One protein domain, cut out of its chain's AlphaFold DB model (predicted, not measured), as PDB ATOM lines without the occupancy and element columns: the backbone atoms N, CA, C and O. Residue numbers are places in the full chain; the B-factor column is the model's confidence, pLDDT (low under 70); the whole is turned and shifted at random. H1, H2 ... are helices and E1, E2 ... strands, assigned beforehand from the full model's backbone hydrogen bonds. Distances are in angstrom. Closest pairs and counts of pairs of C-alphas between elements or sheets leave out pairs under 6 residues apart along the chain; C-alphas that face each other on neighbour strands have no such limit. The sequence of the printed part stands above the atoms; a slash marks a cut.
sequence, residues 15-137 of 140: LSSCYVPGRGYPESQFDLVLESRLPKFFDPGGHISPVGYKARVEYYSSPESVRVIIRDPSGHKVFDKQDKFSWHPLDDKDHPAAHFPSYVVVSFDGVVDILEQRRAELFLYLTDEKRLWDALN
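Overview. This is residues 15 to 137 of the 140 residues of an uncharacterized protein of Verrucomicrobia bacterium (UniProt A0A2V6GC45). One eight-stranded sheet, curled like part of a barrel, folds back on itself into two leaves that face each other, E4 E3 E2 E1 and E7 E6 E5, with E8 as the hinge. The short helix H1 only grazes the sheet near E7 and E6. The printed part has 123 residues, with eight named strands followed by one named helix; the sheet's order is E4 E3 E2 E1 E8 E7 E6 E5, mixed. The class is mostly strand, though under half of the residues are in named elements. It is compact, with a radius of gyration of the C-alphas of 14.5 A and spans of 43 by 35 by 27 A.

Arrangement. E1, residues 26 to 33, E2, residues 54 to 61, E3, residues 64 to 71, and E4, residues 77 to 83, form a meander, each strand the antiparallel neighbour of the one before. Within hydrogen-bond range are N 30 and O 57 across the neighbours E1 and E2, 2.9 A apart, N 67 and O 58 across the neighbours E3 and E2, 2.8 A apart, and N 66 and O 83 across the neighbours E4 and E3, 2.8 A apart. E5, residues 85 to 87, E6, residues 102 to 108, E7, residues 111 to 117, and E8, residues 123 to 126, form a second meander, with N 105 and O 86, N 104 and O 115, and N 116 and O 125 each 2.8 A apart. E8 is parallel to E1 at 57 degrees, with N 33 and O 124 2.8 A apart. E4 runs on into E5 at 64 degrees. Across the fold, the closest C-alphas of E3 and E5 are those of Val 66 and Phe 85, 6.0 A apart. E1 and E6 are apart. H1, residues 130 to 136, grazes the strongly twisted sheet with residues 132 to 136, and its O i to N i+4 pairs are within hydrogen-bond range.

Along the chain. E1 begins at C-alpha 26 (142.394, 84.436, 37.380) and is 20.5 A long. E2 is 23.8 A, E3 23.7 A, E4 17.2 A, E5 7.1 A, E6 20.1 A, E7 20.1 A and E8 10.3 A long. H1, 10.3 A long, ends at C-alpha 136 (149.479, 110.517, 34.804).

Size, cuts and confidence. The two C-alphas farthest apart, those of Leu 15 and His 47, are 44.6 A apart. The printed part has no cut. The links E1 to E2, 20 residues, and E5 to E6, 14 residues, are long. The mean pLDDT of the printed part is 91.2; residues 15 to 17 and 92 to 98 are under 70.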
ATOM      1  N   LEU A  15     138.006  73.032  32.106       52.75
ATOM      2  CA  LEU A  15     138.079  74.400  31.560       52.75
ATOM      3  C   LEU A  15     137.096  75.379  32.228       52.75
ATOM      4  O   LEU A  15     137.383  76.569  32.339       52.75
ATOM      5  N   SER A  16     135.956  74.880  32.712       57.09
ATOM      6  CA  SER A  16     134.980  75.660  33.485       57.09
ATOM      7  C   SER A  16     135.497  76.047  34.881       57.09
ATOM      8  O   SER A  16     135.143  77.103  35.404       57.09
ATOM      9  N   SER A  17     136.381  75.238  35.479       60.50
ATOM     10  CA  SER A  17     136.815  75.425  36.874       60.50
ATOM     11  C   SER A  17     137.680  76.666  37.124       60.50
ATOM     12  O   SER A  17     137.795  77.108  38.267       60.50
ATOM     13  N   CYS A  18     138.258  77.254  36.074       75.00
ATOM     14  CA  CYS A  18     139.065  78.466  36.198       75.00
ATOM     15  C   CYS A  18     138.214  79.742  36.221       75.00
ATOM     16  O   CYS A  18     138.745  80.801  36.525       75.00
ATOM     17  N   TYR A  19     136.915  79.691  35.907       81.44
ATOM     18  CA  TYR A  19     136.071  80.881  35.979       81.44
ATOM     19  C   TYR A  19     135.566  81.101  37.404       81.44
ATOM     20  O   TYR A  19     134.892  80.247  37.980       81.44
ATOM     21  N   VAL A  20     135.838  82.277  37.961       82.88
ATOM     22  CA  VAL A  20     135.307  82.699  39.254       82.88
ATOM     23  C   VAL A  20     134.096  83.605  39.014       82.88
ATOM     24  O   VAL A  20     134.267  84.724  38.519       82.88
ATOM     25  N   PRO A  21     132.869  83.177  39.373       82.12
ATOM     26  CA  PRO A  21     131.677  83.997  39.194       82.12
ATOM     27  C   PRO A  21     131.828  85.377  39.840       82.12
ATOM     28  O   PRO A  21     132.226  85.493  41.000       82.12
ATOM     29  N   GLY A  22     131.536  86.422  39.064       83.25
ATOM     30  CA  GLY A  22     131.664  87.817  39.490       83.25
ATOM     31  C   GLY A  22     133.089  88.379  39.486       83.25
ATOM     32  O   GLY A  22     133.232  89.570  39.736       83.25
ATOM     33  N   ARG A  23     134.121  87.570  39.191       83.69
ATOM     34  CA  ARG A  23     135.521  88.033  39.129       83.69
ATOM     35  C   ARG A  23     136.205  87.786  37.787       83.69
ATOM     36  O   ARG A  23     136.974  88.631  37.357       83.69
ATOM     37  N   GLY A  24     135.901  86.672  37.119       86.81
ATOM     38  CA  GLY A  24     136.506  86.297  35.839       86.81
ATOM     39  C   GLY A  24     137.490  85.134  35.949       86.81
ATOM     40  O   GLY A  24     137.470  84.379  36.922       86.81
ATOM     41  N   TYR A  25     138.350  84.985  34.945       88.38
ATOM     42  CA  TYR A  25     139.433  83.996  34.954       88.38
ATOM     43  C   TYR A  25     140.675  84.578  35.634       88.38
ATOM     44  O   TYR A  25     141.163  85.600  35.155       88.38
ATOM     45  N   PRO A  26     141.186  83.974  36.724       90.19
ATOM     46  CA  PRO A  26     142.394  84.436  37.380       90.19
ATOM     47  C   PRO A  26     143.586  84.196  36.455       90.19
ATOM     48  O   PRO A  26     143.740  83.115  35.888       90.19
ATOM     49  N   GLU A  27     144.424  85.211  36.317       89.81
ATOM     50  CA  GLU A  27     145.604  85.179  35.459       89.81
ATOM     51  C   GLU A  27     146.881  85.137  36.294       89.81
ATOM     52  O   GLU A  27     147.742  84.283  36.093       89.81
ATOM     53  N   SER A  28     146.986  86.030  37.277       93.00
ATOM     54  CA  SER A  28     148.167  86.138  38.125       93.00
ATOM     55  C   SER A  28     147.829  86.678  39.511       93.00
ATOM     56  O   SER A  28     146.796  87.315  39.735       93.00
ATOM     57  N   GLN A  29     148.703  86.375  40.470       96.56
ATOM     58  CA  GLN A  29     148.570  86.790  41.859       96.56
ATOM     59  C   GLN A  29     149.931  87.234  42.386       96.56
ATOM     60  O   GLN A  29     150.916  86.510  42.247       96.56
ATOM     61  N   PHE A  30     149.949  88.378  43.061       98.12
ATOM     62  CA  PHE A  30     151.144  88.974  43.641       98.12
ATOM     63  C   PHE A  30     150.898  89.364  45.094       98.12
ATOM     64  O   PHE A  30     149.794  89.784  45.460       98.12
ATOM     65  N   ASP A  31     151.936  89.268  45.914       98.50
ATOM     66  CA  ASP A  31     151.951  89.926  47.214       98.50
ATOM     67  C   ASP A  31     152.405  91.380  47.020       98.50
ATOM     68  O   ASP A  31     153.385  91.659  46.328       98.50
ATOM     69  N   LEU A  32     151.672  92.323  47.610       98.44
ATOM     70  CA  LEU A  32     152.032  93.737  47.576       98.44
ATOM     71  C   LEU A  32     152.861  94.062  48.817       98.44
ATOM     72  O   LEU A  32     152.392  93.914  49.948       98.44
ATOM     73  N   VAL A  33     154.096  94.497  48.591       98.06
ATOM     74  CA  VAL A  33     155.049  94.863  49.635       98.06
ATOM     75  C   VAL A  33     154.671  96.230  50.205       98.06
ATOM     76  O   VAL A  33     154.668  97.237  49.498       98.06
ATOM     77  N   LEU A  34     154.357  96.259  51.503       97.25
ATOM     78  CA  LEU A  34     153.880  97.438  52.238       97.25
ATOM     79  C   LEU A  34     154.970  98.003  53.166       97.25
ATOM     80  O   LEU A  34     154.723  98.272  54.334       97.25
ATOM     81  N   GLU A  35     156.212  98.122  52.700       90.56
ATOM     82  CA  GLU A  35     157.314  98.581  53.564       90.56
ATOM     83  C   GLU A  35     157.263 100.088  53.850       90.56
ATOM     84  O   GLU A  35     157.549 100.515  54.966       90.56
ATOM     85  N   SER A  36     156.896 100.897  52.854       90.88
ATOM     86  CA  SER A  36     156.926 102.362  52.949       90.88
ATOM     87  C   SER A  36     155.605 102.964  53.424       90.88
ATOM     88  O   SER A  36     155.602 103.881  54.243       90.88
ATOM     89  N   ARG A  37     154.481 102.471  52.896       97.44
ATOM     90  CA  ARG A  37     153.131 102.978  53.165       97.44
ATOM     91  C   ARG A  37     152.071 101.941  52.814       97.44
ATOM     92  O   ARG A  37     152.354 100.933  52.169       97.44
ATOM     93  N   LEU A  38     150.836 102.226  53.206       98.38
ATOM     94  CA  LEU A  38     149.663 101.563  52.648       98.38
ATOM     95  C   LEU A  38     149.283 102.190  51.290       98.38
ATOM     96  O   LEU A  38     149.743 103.291  50.960       98.38
ATOM     97  N   PRO A  39     148.468 101.502  50.468       98.00
ATOM     98  CA  PRO A  39     147.992 102.074  49.217       98.00
ATOM     99  C   PRO A  39     147.154 103.335  49.450       98.00
ATOM    100  O   PRO A  39     146.348 103.384  50.381       98.00
ATOM    101  N   LYS A  40     147.292 104.336  48.575       97.62
ATOM    102  CA  LYS A  40     146.631 105.646  48.704       97.62
ATOM    103  C   LYS A  40     145.109 105.540  48.691       97.62
ATOM    104  O   LYS A  40     144.450 106.319  49.355       97.62
ATOM    105  N   PHE A  41     144.535 104.562  47.994       96.44
ATOM    106  CA  PHE A  41     143.087 104.319  48.009       96.44
ATOM    107  C   PHE A  41     142.569 103.692  49.313       96.44
ATOM    108  O   PHE A  41     141.362 103.664  49.539       96.44
ATOM    109  N   PHE A  42     143.454 103.167  50.164       97.38
ATOM    110  CA  PHE A  42     143.097 102.625  51.476       97.38
ATOM    111  C   PHE A  42     143.392 103.622  52.601       97.38
ATOM    112  O   PHE A  42     142.551 103.824  53.473       97.38
ATOM    113  N   ASP A  43     144.558 104.267  52.559       97.38
ATOM    114  CA  ASP A  43     144.969 105.298  53.514       97.38
ATOM    115  C   ASP A  43     145.486 106.546  52.771       97.38
ATOM    116  O   ASP A  43     146.698 106.753  52.665       97.38
ATOM    117  N   PRO A  44     144.584 107.392  52.229       94.25
ATOM    118  CA  PRO A  44     144.974 108.555  51.427       94.25
ATOM    119  C   PRO A  44     145.839 109.570  52.182       94.25
ATOM    120  O   PRO A  44     146.634 110.281  51.572       94.25
ATOM    121  N   GLY A  45     145.666 109.651  53.505       93.25
ATOM    122  CA  GLY A  45     146.401 110.573  54.371       93.25
ATOM    123  C   GLY A  45     147.752 110.040  54.847       93.25
ATOM    124  O   GLY A  45     148.524 110.802  55.430       93.25
ATOM    125  N   GLY A  46     148.048 108.754  54.621       94.88
ATOM    126  CA  GLY A  46     149.266 108.113  55.121       94.88
ATOM    127  C   GLY A  46     149.371 108.150  56.648       94.88
ATOM    128  O   GLY A  46     150.460 108.340  57.191       94.88
ATOM    129  N   HIS A  47     148.242 108.062  57.354       95.50
ATOM    130  CA  HIS A  47     148.191 108.168  58.814       95.50
ATOM    131  C   HIS A  47     148.382 106.821  59.515       95.50
ATOM    132  O   HIS A  47     148.628 106.779  60.724       95.50
ATOM    133  N   ILE A  48     148.261 105.718  58.780       96.88
ATOM    134  CA  ILE A  48     148.319 104.363  59.308       96.88
ATOM    135  C   ILE A  48     149.695 103.769  59.007       96.88
ATOM    136  O   ILE A  48     150.152 103.717  57.867       96.88
ATOM    137  N   SER A  49     150.352 103.260  60.051       96.75
ATOM    138  CA  SER A  49     151.583 102.488  59.883       96.75
ATOM    139  C   SER A  49     151.292 101.194  59.116       96.75
ATOM    140  O   SER A  49     150.388 100.451  59.514       96.75
ATOM    141  N   PRO A  50     152.063 100.862  58.067       97.38
ATOM    142  CA  PRO A  50     151.830  99.647  57.299       97.38
ATOM    143  C   PRO A  50     152.302  98.372  58.021       97.38
ATOM    144  O   PRO A  50     152.060  97.261  57.550       97.38
ATOM    145  N   VAL A  51     152.965  98.498  59.175       97.69
ATOM    146  CA  VAL A  51     153.521  97.364  59.923       97.69
ATOM    147  C   VAL A  51     152.438  96.336  60.258       97.69
ATOM    148  O   VAL A  51     151.422  96.643  60.876       97.69
ATOM    149  N   GLY A  52     152.685  95.084  59.868       97.31
ATOM    150  CA  GLY A  52     151.795  93.948  60.121       97.31
ATOM    151  C   GLY A  52     150.637  93.807  59.131       97.31
ATOM    152  O   GLY A  52     150.038  92.732  59.074       97.31
ATOM    153  N   TYR A  53     150.354  94.827  58.318       98.56
ATOM    154  CA  TYR A  53     149.398  94.699  57.224       98.56
ATOM    155  C   TYR A  53     149.939  93.773  56.137       98.56
ATOM    156  O   TYR A  53     151.146  93.650  55.918       98.56
ATOM    157  N   LYS A  54     149.020  93.118  55.429       98.56
ATOM    158  CA  LYS A  54     149.335  92.276  54.271       98.56
ATOM    159  C   LYS A  54     148.402  92.626  53.132       98.56
ATOM    160  O   LYS A  54     147.189  92.672  53.339       98.56
ATOM    161  N   ALA A  55     148.945  92.800  51.935       98.56
ATOM    162  CA  ALA A  55     148.153  93.057  50.745       98.56
ATOM    163  C   ALA A  55     148.443  92.036  49.643       98.56
ATOM    164  O   ALA A  55     149.563  91.555  49.491       98.56
ATOM    165  N   ARG A  56     147.401  91.704  48.886       98.56
ATOM    166  CA  ARG A  56     147.456  90.817  47.726       98.56
ATOM    167  C   ARG A  56     146.761  91.476  46.549       98.56
ATOM    168  O   ARG A  56     145.699  92.072  46.730       98.56
ATOM    169  N   VAL A  57     147.345  91.307  45.372       98.38
ATOM    170  CA  VAL A  57     146.819  91.780  44.093       98.38
ATOM    171  C   VAL A  57     146.546  90.566  43.214       98.38
ATOM    172  O   VAL A  57     147.405  89.701  43.064       98.38
ATOM    173  N   GLU A  58     145.338  90.479  42.675       97.38
ATOM    174  CA  GLU A  58     144.898  89.420  41.766       97.38
ATOM    175  C   GLU A  58     144.482  90.063  40.442       97.38
ATOM    176  O   GLU A  58     143.621  90.944  40.444       97.38
ATOM    177  N   TYR A  59     145.061  89.618  39.329       95.25
ATOM    178  CA  TYR A  59     144.637  90.026  37.991       95.25
ATOM    179  C   TYR A  59     143.760  88.951  37.362       95.25
ATOM    180  O   TYR A  59     143.995  87.750  37.532       95.25
ATOM    181  N   TYR A  60     142.748  89.402  36.631       94.81
ATOM    182  CA  TYR A  60     141.802  88.565  35.910       94.81
ATOM    183  C   TYR A  60     141.761  88.995  34.446       94.81
ATOM    184  O   TYR A  60     141.825  90.190  34.177       94.81
ATOM    185  N   SER A  61     141.614  88.047  33.518       89.38
ATOM    186  CA  SER A  61     141.719  88.297  32.068       89.38
ATOM    187  C   SER A  61     140.378  88.440  31.338       89.38
ATOM    188  O   SER A  61     140.328  88.917  30.207       89.38
ATOM    189  N   SER A  62     139.261  88.032  31.950       85.31
ATOM    190  CA  SER A  62     137.931  88.182  31.339       85.31
ATOM    191  C   SER A  62     136.812  88.225  32.397       85.31
ATOM    192  O   SER A  62     136.428  87.169  32.919       85.31
ATOM    193  N   PRO A  63     136.276  89.424  32.717       88.81
ATOM    194  CA  PRO A  63     136.748  90.724  32.227       88.81
ATOM    195  C   PRO A  63     138.149  91.059  32.761       88.81
ATOM    196  O   PRO A  63     138.494  90.660  33.876       88.81
ATOM    197  N   GLU A  64     138.925  91.812  31.976       91.12
ATOM    198  CA  GLU A  64     140.205  92.356  32.434       91.12
ATOM    199  C   GLU A  64     139.974  93.240  33.665       91.12
ATOM    200  O   GLU A  64     139.217  94.216  33.617       91.12
ATOM    201  N   SER A  65     140.546  92.845  34.800       95.00
ATOM    202  CA  SER A  65     140.342  93.537  36.071       95.00
ATOM    203  C   SER A  65     141.419  93.194  37.091       95.00
ATOM    204  O   SER A  65     142.129  92.196  36.976       95.00
ATOM    205  N   VAL A  66     141.523  94.043  38.108       96.94
ATOM    206  CA  VAL A  66     142.400  93.874  39.260       96.94
ATOM    207  C   VAL A  66     141.556  93.803  40.519       96.94
ATOM    208  O   VAL A  66     140.587  94.543  40.688       96.94
ATOM    209  N   ARG A  67     141.939  92.932  41.444       97.56
ATOM    210  CA  ARG A  67     141.380  92.878  42.787       97.56
ATOM    211  C   ARG A  67     142.484  93.073  43.805       97.56
ATOM    212  O   ARG A  67     143.501  92.387  43.754       97.56
ATOM    213  N   VAL A  68     142.261  93.975  44.753       98.44
ATOM    214  CA  VAL A  68     143.181  94.214  45.865       98.44
ATOM    215  C   VAL A  68     142.519  93.788  47.164       98.44
ATOM    216  O   VAL A  68     141.385  94.163  47.464       98.44
ATOM    217  N   ILE A  69     143.248  92.995  47.944       98.62
ATOM    218  CA  ILE A  69     142.821  92.503  49.248       98.62
ATOM    219  C   ILE A  69     143.836  92.967  50.283       98.62
ATOM    220  O   ILE A  69     144.996  92.576  50.196       98.62
ATOM    221  N   ILE A  70     143.398  93.722  51.290       98.62
ATOM    222  CA  ILE A  70     144.237  94.153  52.414       98.62
ATOM    223  C   ILE A  70     143.713  93.511  53.694       98.62
ATOM    224  O   ILE A  70     142.510  93.518  53.978       98.62
ATOM    225  N   ARG A  71     144.636  92.939  54.463       98.81
ATOM    226  CA  ARG A  71     144.394  92.415  55.802       98.81
ATOM    227  C   ARG A  71     145.159  93.232  56.824       98.81
ATOM    228  O   ARG A  71     146.317  93.574  56.588       98.81
ATOM    229  N   ASP A  72     144.499  93.515  57.935       98.38
ATOM    230  CA  ASP A  72     145.113  94.169  59.084       98.38
ATOM    231  C   ASP A  72     146.062  93.209  59.840       98.38
ATOM    232  O   ASP A  72     146.110  92.010  59.528       98.38
ATOM    233  N   PRO A  73     146.812  93.695  60.848       98.38
ATOM    234  CA  PRO A  73     147.712  92.855  61.639       98.38
ATOM    235  C   PRO A  73     147.023  91.710  62.394       98.38
ATOM    236  O   PRO A  73     147.680  90.727  62.734       98.38
ATOM    237  N   SER A  74     145.711  91.804  62.646       98.25
ATOM    238  CA  SER A  74     144.927  90.722  63.254       98.25
ATOM    239  C   SER A  74     144.493  89.653  62.239       98.25
ATOM    240  O   SER A  74     143.982  88.600  62.615       98.25
ATOM    241  N   GLY A  75     144.734  89.895  60.947       97.75
ATOM    242  CA  GLY A  75     144.370  89.016  59.843       97.75
ATOM    243  C   GLY A  75     142.972  89.274  59.280       97.75
ATOM    244  O   GLY A  75     142.571  88.587  58.332       97.75
ATOM    245  N   HIS A  76     142.236  90.258  59.805       98.31
ATOM    246  CA  HIS A  76     140.922  90.613  59.286       98.31
ATOM    247  C   HIS A  76     141.042  91.341  57.958       98.31
ATOM    248  O   HIS A  76     141.925  92.165  57.741       98.31
ATOM    249  N   LYS A  77     140.116  91.035  57.053       98.31
ATOM    250  CA  LYS A  77     140.058  91.664  55.743       98.31
ATOM    251  C   LYS A  77     139.414  93.044  55.874       98.31
ATOM    252  O   LYS A  77     138.213  93.131  56.111       98.31
ATOM    253  N   VAL A  78     140.214  94.089  55.712       98.19
ATOM    254  CA  VAL A  78     139.793  95.494  55.847       98.19
ATOM    255  C   VAL A  78     139.591  96.181  54.497       98.19
ATOM    256  O   VAL A  78     138.954  97.226  54.426       98.19
ATOM    257  N   PHE A  79     140.079  95.571  53.414       98.31
ATOM    258  CA  PHE A  79     139.823  96.000  52.043       98.31
ATOM    259  C   PHE A  79     139.718  94.779  51.126       98.31
ATOM    260  O   PHE A  79     140.517  93.846  51.234       98.31
ATOM    261  N   ASP A  80     138.724  94.775  50.242       97.62
ATOM    262  CA  ASP A  80     138.489  93.731  49.239       97.62
ATOM    263  C   ASP A  80     137.663  94.330  48.109       97.62
ATOM    264  O   ASP A  80     136.432  94.341  48.163       97.62
ATOM    265  N   LYS A  81     138.348  94.914  47.131       97.06
ATOM    266  CA  LYS A  81     137.693  95.557  45.992       97.06
ATOM    267  C   LYS A  81     138.285  95.062  44.693       97.06
ATOM    268  O   LYS A  81     139.478  94.773  44.618       97.06
ATOM    269  N   GLN A  82     137.423  94.979  43.689       96.19
ATOM    270  CA  GLN A  82     137.768  94.653  42.318       96.19
ATOM    271  C   GLN A  82     137.342  95.808  41.419       96.19
ATOM    272  O   GLN A  82     136.217  96.288  41.537       96.19
ATOM    273  N   ASP A  83     138.245  96.240  40.548       95.75
ATOM    274  CA  ASP A  83     138.021  97.310  39.578       95.75
ATOM    275  C   ASP A  83     138.910  97.081  38.343       95.75
ATOM    276  O   ASP A  83     139.545  96.034  38.194       95.75
ATOM    277  N   LYS A  84     138.945  98.036  37.421       93.31
ATOM    278  CA  LYS A  84     139.844  98.035  36.271       93.31
ATOM    279  C   LYS A  84     141.237  98.521  36.669       93.31
ATOM    280  O   LYS A  84     141.413  99.280  37.620       93.31
ATOM    281  N   PHE A  85     142.223  98.109  35.887       94.44
ATOM    282  CA  PHE A  85     143.571  98.660  35.923       94.44
ATOM    283  C   PHE A  85     143.973  99.105  34.520       94.44
ATOM    284  O   PHE A  85     143.273  98.839  33.541       94.44
ATOM    285  N   SER A  86     145.101  99.793  34.428       92.69
ATOM    286  CA  SER A  86     145.712 100.152  33.153       92.69
ATOM    287  C   SER A  86     147.225 100.141  33.278       92.69
ATOM    288  O   SER A  86     147.757 100.470  34.339       92.69
ATOM    289  N   TRP A  87     147.917  99.810  32.194       91.31
ATOM    290  CA  TRP A  87     149.362  99.987  32.106       91.31
ATOM    291  C   TRP A  87     149.726 101.466  32.199       91.31
ATOM    292  O   TRP A  87     149.009 102.333  31.687       91.31
ATOM    293  N   HIS A  88     150.829 101.758  32.874       93.19
ATOM    294  CA  HIS A  88     151.300 103.122  33.029       93.19
ATOM    295  C   HIS A  88     151.687 103.727  31.665       93.19
ATOM    296  O   HIS A  88     152.251 103.030  30.826       93.19
ATOM    297  N   PRO A  89     151.464 105.032  31.407       90.25
ATOM    298  CA  PRO A  89     151.778 105.647  30.110       90.25
ATOM    299  C   PRO A  89     153.255 105.603  29.700       90.25
ATOM    300  O   PRO A  89     153.555 105.751  28.518       90.25
ATOM    301  N   LEU A  90     154.154 105.468  30.681       87.81
ATOM    302  CA  LEU A  90     155.599 105.335  30.469       87.81
ATOM    303  C   LEU A  90     156.059 103.886  30.272       87.81
ATOM    304  O   LEU A  90     157.231 103.689  29.958       87.81
ATOM    305  N   ASP A  91     155.177 102.900  30.452       82.56
ATOM    306  CA  ASP A  91     155.481 101.541  30.015       82.56
ATOM    307  C   ASP A  91     155.425 101.469  28.491       82.56
ATOM    308  O   ASP A  91     154.617 102.140  27.837       82.56
ATOM    309  N   ASP A  92     156.303 100.644  27.927       67.44
ATOM    310  CA  ASP A  92     156.309 100.367  26.501       67.44
ATOM    311  C   ASP A  92     154.980  99.708  26.111       67.44
ATOM    312  O   ASP A  92     154.698  98.562  26.465       67.44
ATOM    313  N   LYS A  93     154.145 100.457  25.386       61.38
ATOM    314  CA  LYS A  93     152.824 100.003  24.940       61.38
ATOM    315  C   LYS A  93     152.912  98.844  23.960       61.38
ATOM    316  O   LYS A  93     151.952  98.082  23.857       61.38
ATOM    317  N   ASP A  94     154.033  98.716  23.256       57.19
ATOM    318  CA  ASP A  94     154.218  97.658  22.280       57.19
ATOM    319  C   ASP A  94     154.646  96.359  22.978       57.19
ATOM    320  O   ASP A  94     154.251  95.276  22.533       57.19
ATOM    321  N   HIS A  95     155.385  96.436  24.098       54.22
ATOM    322  CA  HIS A  95     155.938  95.283  24.833       54.22
ATOM    323  C   HIS A  95     155.775  95.359  26.376       54.22
ATOM    324  O   HIS A  95     156.755  95.180  27.109       54.22
ATOM    325  N   PRO A  96     154.551  95.531  26.917       54.97
ATOM    326  CA  PRO A  96     154.331  95.874  28.331       54.97
ATOM    327  C   PRO A  96     154.775  94.794  29.335       54.97
ATOM    328  O   PRO A  96     155.021  95.091  30.499       54.97
ATOM    329  N   ALA A  97     154.914  93.538  28.898       55.19
ATOM    330  CA  ALA A  97     155.281  92.406  29.757       55.19
ATOM    331  C   ALA A  97     156.743  91.933  29.609       55.19
ATOM    332  O   ALA A  97     157.148  90.988  30.288       55.19
ATOM    333  N   ALA A  98     157.534  92.529  28.708       61.88
ATOM    334  CA  ALA A  98     158.880  92.032  28.384       61.88
ATOM    335  C   ALA A  98     160.014  92.773  29.111       61.88
ATOM    336  O   ALA A  98     161.155  92.300  29.111       61.88
ATOM    337  N   HIS A  99     159.718  93.915  29.734       79.06
ATOM    338  CA  HIS A  99     160.717  94.781  30.347       79.06
ATOM    339  C   HIS A  99     160.345  95.124  31.784       79.06
ATOM    340  O   HIS A  99     159.192  95.392  32.101       79.06
ATOM    341  N   PHE A 100     161.355  95.085  32.650       87.31
ATOM    342  CA  PHE A 100     161.243  95.489  34.040       87.31
ATOM    343  C   PHE A 100     162.128  96.714  34.301       87.31
ATOM    344  O   PHE A 100     163.222  96.793  33.728       87.31
ATOM    345  N   PRO A 101     161.719  97.625  35.195       92.00
ATOM    346  CA  PRO A 101     160.444  97.610  35.916       92.00
ATOM    347  C   PRO A 101     159.234  97.856  34.995       92.00
ATOM    348  O   PRO A 101     159.380  98.517  33.971       92.00
ATOM    349  N   SER A 102     158.077  97.309  35.370       92.25
ATOM    350  CA  SER A 102     156.773  97.618  34.768       92.25
ATOM    351  C   SER A 102     155.850  98.240  35.811       92.25
ATOM    352  O   SER A 102     156.021  98.027  37.019       92.25
ATOM    353  N   TYR A 103     154.880  99.027  35.359       94.12
ATOM    354  CA  TYR A 103     154.050  99.857  36.214       94.12
ATOM    355  C   TYR A 103     152.567  99.716  35.856       94.12
ATOM    356  O   TYR A 103     152.113 100.001  34.749       94.12
ATOM    357  N   VAL A 104     151.762  99.346  36.846       94.38
ATOM    358  CA  VAL A 104     150.307  99.260  36.716       94.38
ATOM    359  C   VAL A 104     149.654 100.360  37.531       94.38
ATOM    360  O   VAL A 104     149.937 100.541  38.712       94.38
ATOM    361  N   VAL A 105     148.734 101.079  36.900       96.25
ATOM    362  CA  VAL A 105     147.880 102.070  37.547       96.25
ATOM    363  C   VAL A 105     146.593 101.384  37.982       96.25
ATOM    364  O   VAL A 105     145.874 100.811  37.158       96.25
ATOM    365  N   VAL A 106     146.293 101.465  39.274       97.12
ATOM    366  CA  VAL A 106     145.039 100.981  39.861       97.12
ATOM    367  C   VAL A 106     144.262 102.155  40.438       97.12
ATOM    368  O   VAL A 106     144.853 103.100  40.957       97.12
ATOM    369  N   SER A 107     142.936 102.107  40.353       95.06
ATOM    370  CA  SER A 107     142.063 103.138  40.912       95.06
ATOM    371  C   SER A 107     140.899 102.485  41.630       95.06
ATOM    372  O   SER A 107     140.263 101.589  41.083       95.06
ATOM    373  N   PHE A 108     140.626 102.941  42.847       96.19
ATOM    374  CA  PHE A 108     139.451 102.537  43.609       96.19
ATOM    375  C   PHE A 108     138.793 103.786  44.180       96.19
ATOM    376  O   PHE A 108     139.462 104.631  44.770       96.19
ATOM    377  N   ASP A 109     137.483 103.920  43.966       91.94
ATOM    378  CA  ASP A 109     136.687 105.083  44.388       91.94
ATOM    379  C   ASP A 109     137.280 106.441  43.943       91.94
ATOM    380  O   ASP A 109     137.156 107.450  44.634       91.94
ATOM    381  N   GLY A 110     137.950 106.471  42.788       91.12
ATOM    382  CA  GLY A 110     138.581 107.677  42.242       91.12
ATOM    383  C   GLY A 110     139.955 108.017  42.829       91.12
ATOM    384  O   GLY A 110     140.551 109.007  42.407       91.12
ATOM    385  N   VAL A 111     140.485 107.212  43.754       95.44
ATOM    386  CA  VAL A 111     141.844 107.366  44.282       95.44
ATOM    387  C   VAL A 111     142.784 106.391  43.578       95.44
ATOM    388  O   VAL A 111     142.565 105.181  43.578       95.44
ATOM    389  N   VAL A 112     143.841 106.938  42.983       95.81
ATOM    390  CA  VAL A 112     144.814 106.199  42.173       95.81
ATOM    391  C   VAL A 112     146.026 105.782  43.005       95.81
ATOM    392  O   VAL A 112     146.460 106.515  43.895       95.81
ATOM    393  N   ASP A 113     146.605 104.629  42.678       97.50
ATOM    394  CA  ASP A 113     147.960 104.241  43.074       97.50
ATOM    395  C   ASP A 113     148.714 103.572  41.917       97.50
ATOM    396  O   ASP A 113     148.105 103.105  40.951       97.50
ATOM    397  N   ILE A 114     150.042 103.532  42.021       97.25
ATOM    398  CA  ILE A 114     150.927 102.921  41.025       97.25
ATOM    399  C   ILE A 114     151.636 101.732  41.671       97.25
ATOM    400  O   ILE A 114     152.334 101.873  42.679       97.25
ATOM    401  N   LEU A 115     151.448 100.560  41.072       97.12
ATOM    402  CA  LEU A 115     152.090  99.312  41.454       97.12
ATOM    403  C   LEU A 115     153.274  99.067  40.521       97.12
ATOM    404  O   LEU A 115     153.111  99.028  39.309       97.12
ATOM    405  N   GLU A 116     154.459  98.886  41.083       96.00
ATOM    406  CA  GLU A 116     155.689  98.572  40.364       96.00
ATOM    407  C   GLU A 116     155.996  97.078  40.481       96.00
ATOM    408  O   GLU A 116     156.056  96.533  41.586       96.00
ATOM    409  N   GLN A 117     156.288  96.429  39.359       94.81
ATOM    410  CA  GLN A 117     156.945  95.131  39.338       94.81
ATOM    411  C   GLN A 117     158.399  95.324  38.904       94.81
ATOM    412  O   GLN A 117     158.675  95.736  37.784       94.81
ATOM    413  N   ARG A 118     159.362  95.036  39.785       93.88
ATOM    414  CA  ARG A 118     160.790  95.343  39.540       93.88
ATOM    415  C   ARG A 118     161.531  94.303  38.705       93.88
ATOM    416  O   ARG A 118     162.616  94.577  38.203       93.88
ATOM    417  N   ARG A 119     160.990  93.088  38.628       93.12
ATOM    418  CA  ARG A 119     161.525  91.916  37.916       93.12
ATOM    419  C   ARG A 119     160.435  90.848  37.821       93.12
ATOM    420  O   ARG A 119     159.395  90.996  38.452       93.12
ATOM    421  N   ALA A 120     160.693  89.752  37.110       91.19
ATOM    422  CA  ALA A 120     159.779  88.609  37.005       91.19
ATOM    423  C   ALA A 120     159.646  87.842  38.340       91.19
ATOM    424  O   ALA A 120     160.156  86.735  38.498       91.19
ATOM    425  N   GLU A 121     158.987  88.455  39.320       93.50
ATOM    426  CA  GLU A 121     158.738  87.926  40.660       93.50
ATOM    427  C   GLU A 121     157.277  88.108  41.078       93.50
ATOM    428  O   GLU A 121     156.548  88.903  40.489       93.50
ATOM    429  N   LEU A 122     156.859  87.390  42.125       95.88
ATOM    430  CA  LEU A 122     155.495  87.430  42.668       95.88
ATOM    431  C   LEU A 122     155.279  88.573  43.680       95.88
ATOM    432  O   LEU A 122     154.397  88.487  44.534       95.88
ATOM    433  N   PHE A 123     156.075  89.638  43.570       97.25
ATOM    434  CA  PHE A 123     156.002  90.819  44.421       97.25
ATOM    435  C   PHE A 123     155.733  92.068  43.593       97.25
ATOM    436  O   PHE A 123     156.354  92.289  42.553       97.25
ATOM    437  N   LEU A 124     154.825  92.894  44.099       97.75
ATOM    438  CA  LEU A 124     154.606  94.257  43.637       97.75
ATOM    439  C   LEU A 124     155.024  95.229  44.735       97.75
ATOM    440  O   LEU A 124     154.944  94.911  45.922       97.75
ATOM    441  N   TYR A 125     155.427  96.426  44.337       97.94
ATOM    442  CA  TYR A 125     155.835  97.501  45.233       97.94
ATOM    443  C   TYR A 125     154.979  98.735  44.975       97.94
ATOM    444  O   TYR A 125     154.509  98.962  43.864       97.94
ATOM    445  N   LEU A 126     154.789  99.553  46.002       97.69
ATOM    446  CA  LEU A 126     154.221 100.887  45.841       97.69
ATOM    447  C   LEU A 126     155.333 101.853  45.426       97.69
ATOM    448  O   LEU A 126     156.424 101.818  45.999       97.69
ATOM    449  N   THR A 127     155.051 102.727  44.460       95.56
ATOM    450  CA  THR A 127     156.011 103.743  44.012       95.56
ATOM    451  C   THR A 127     155.465 105.159  44.166       95.56
ATOM    452  O   THR A 127     154.325 105.471  43.816       95.56
ATOM    453  N   ASP A 128     156.309 106.039  44.697       94.69
ATOM    454  CA  ASP A 128     156.083 107.484  44.781       94.69
ATOM    455  C   ASP A 128     157.076 108.251  43.896       94.69
ATOM    456  O   ASP A 128     157.328 109.438  44.101       94.69
ATOM    457  N   GLU A 129     157.663 107.577  42.899       94.69
ATOM    458  CA  GLU A 129     158.586 108.211  41.964       94.69
ATOM    459  C   GLU A 129     157.878 109.335  41.197       94.69
ATOM    460  O   GLU A 129     156.958 109.097  40.411       94.69
ATOM    461  N   LYS A 130     158.338 110.576  41.404       94.50
ATOM    462  CA  LYS A 130     157.682 111.786  40.888       94.50
ATOM    463  C   LYS A 130     157.397 111.718  39.383       94.50
ATOM    464  O   LYS A 130     156.301 112.069  38.966       94.50
ATOM    465  N   ARG A 131     158.346 111.214  38.578       93.94
ATOM    466  CA  ARG A 131     158.193 111.145  37.113       93.94
ATOM    467  C   ARG A 131     156.987 110.305  36.675       93.94
ATOM    468  O   ARG A 131     156.376 110.619  35.662       93.94
ATOM    469  N   LEU A 132     156.673 109.234  37.415       94.38
ATOM    470  CA  LEU A 132     155.558 108.345  37.094       94.38
ATOM    471  C   LEU A 132     154.243 109.084  37.358       94.38
ATOM    472  O   LEU A 132     153.388 109.194  36.488       94.38
ATOM    473  N   TRP A 133     154.139 109.711  38.529       94.81
ATOM    474  CA  TRP A 133     152.972 110.497  38.918       94.81
ATOM    475  C   TRP A 133     152.724 111.713  38.018       94.81
ATOM    476  O   TRP A 133     151.577 111.970  37.652       94.81
ATOM    477  N   ASP A 134     153.779 112.423  37.614       93.81
ATOM    478  CA  ASP A 134     153.683 113.538  36.665       93.81
ATOM    479  C   ASP A 134     153.117 113.068  35.307       93.81
ATOM    480  O   ASP A 134     152.303 113.757  34.693       93.81
ATOM    481  N   ALA A 135     153.495 111.871  34.845       92.62
ATOM    482  CA  ALA A 135     153.042 111.325  33.565       92.62
ATOM    483  C   ALA A 135     151.554 110.932  33.544       92.62
ATOM    484  O   ALA A 135     150.968 110.841  32.465       92.62
ATOM    485  N   LEU A 136     150.927 110.730  34.710       90.31
ATOM    486  CA  LEU A 136     149.479 110.517  34.804       90.31
ATOM    487  C   LEU A 136     148.676 111.813  34.613       90.31
ATOM    488  O   LEU A 136     147.502 111.743  34.258       90.31
ATOM    489  N   ASN A 137     149.300 112.983  34.803       84.19
ATOM    490  CA  ASN A 137     148.676 114.301  34.659       84.19
ATOM    491  C   ASN A 137     149.588 115.264  33.870       84.19
ATOM    492  O   ASN A 137     150.121 116.210  34.450       84.19
TER     493      ASN A 137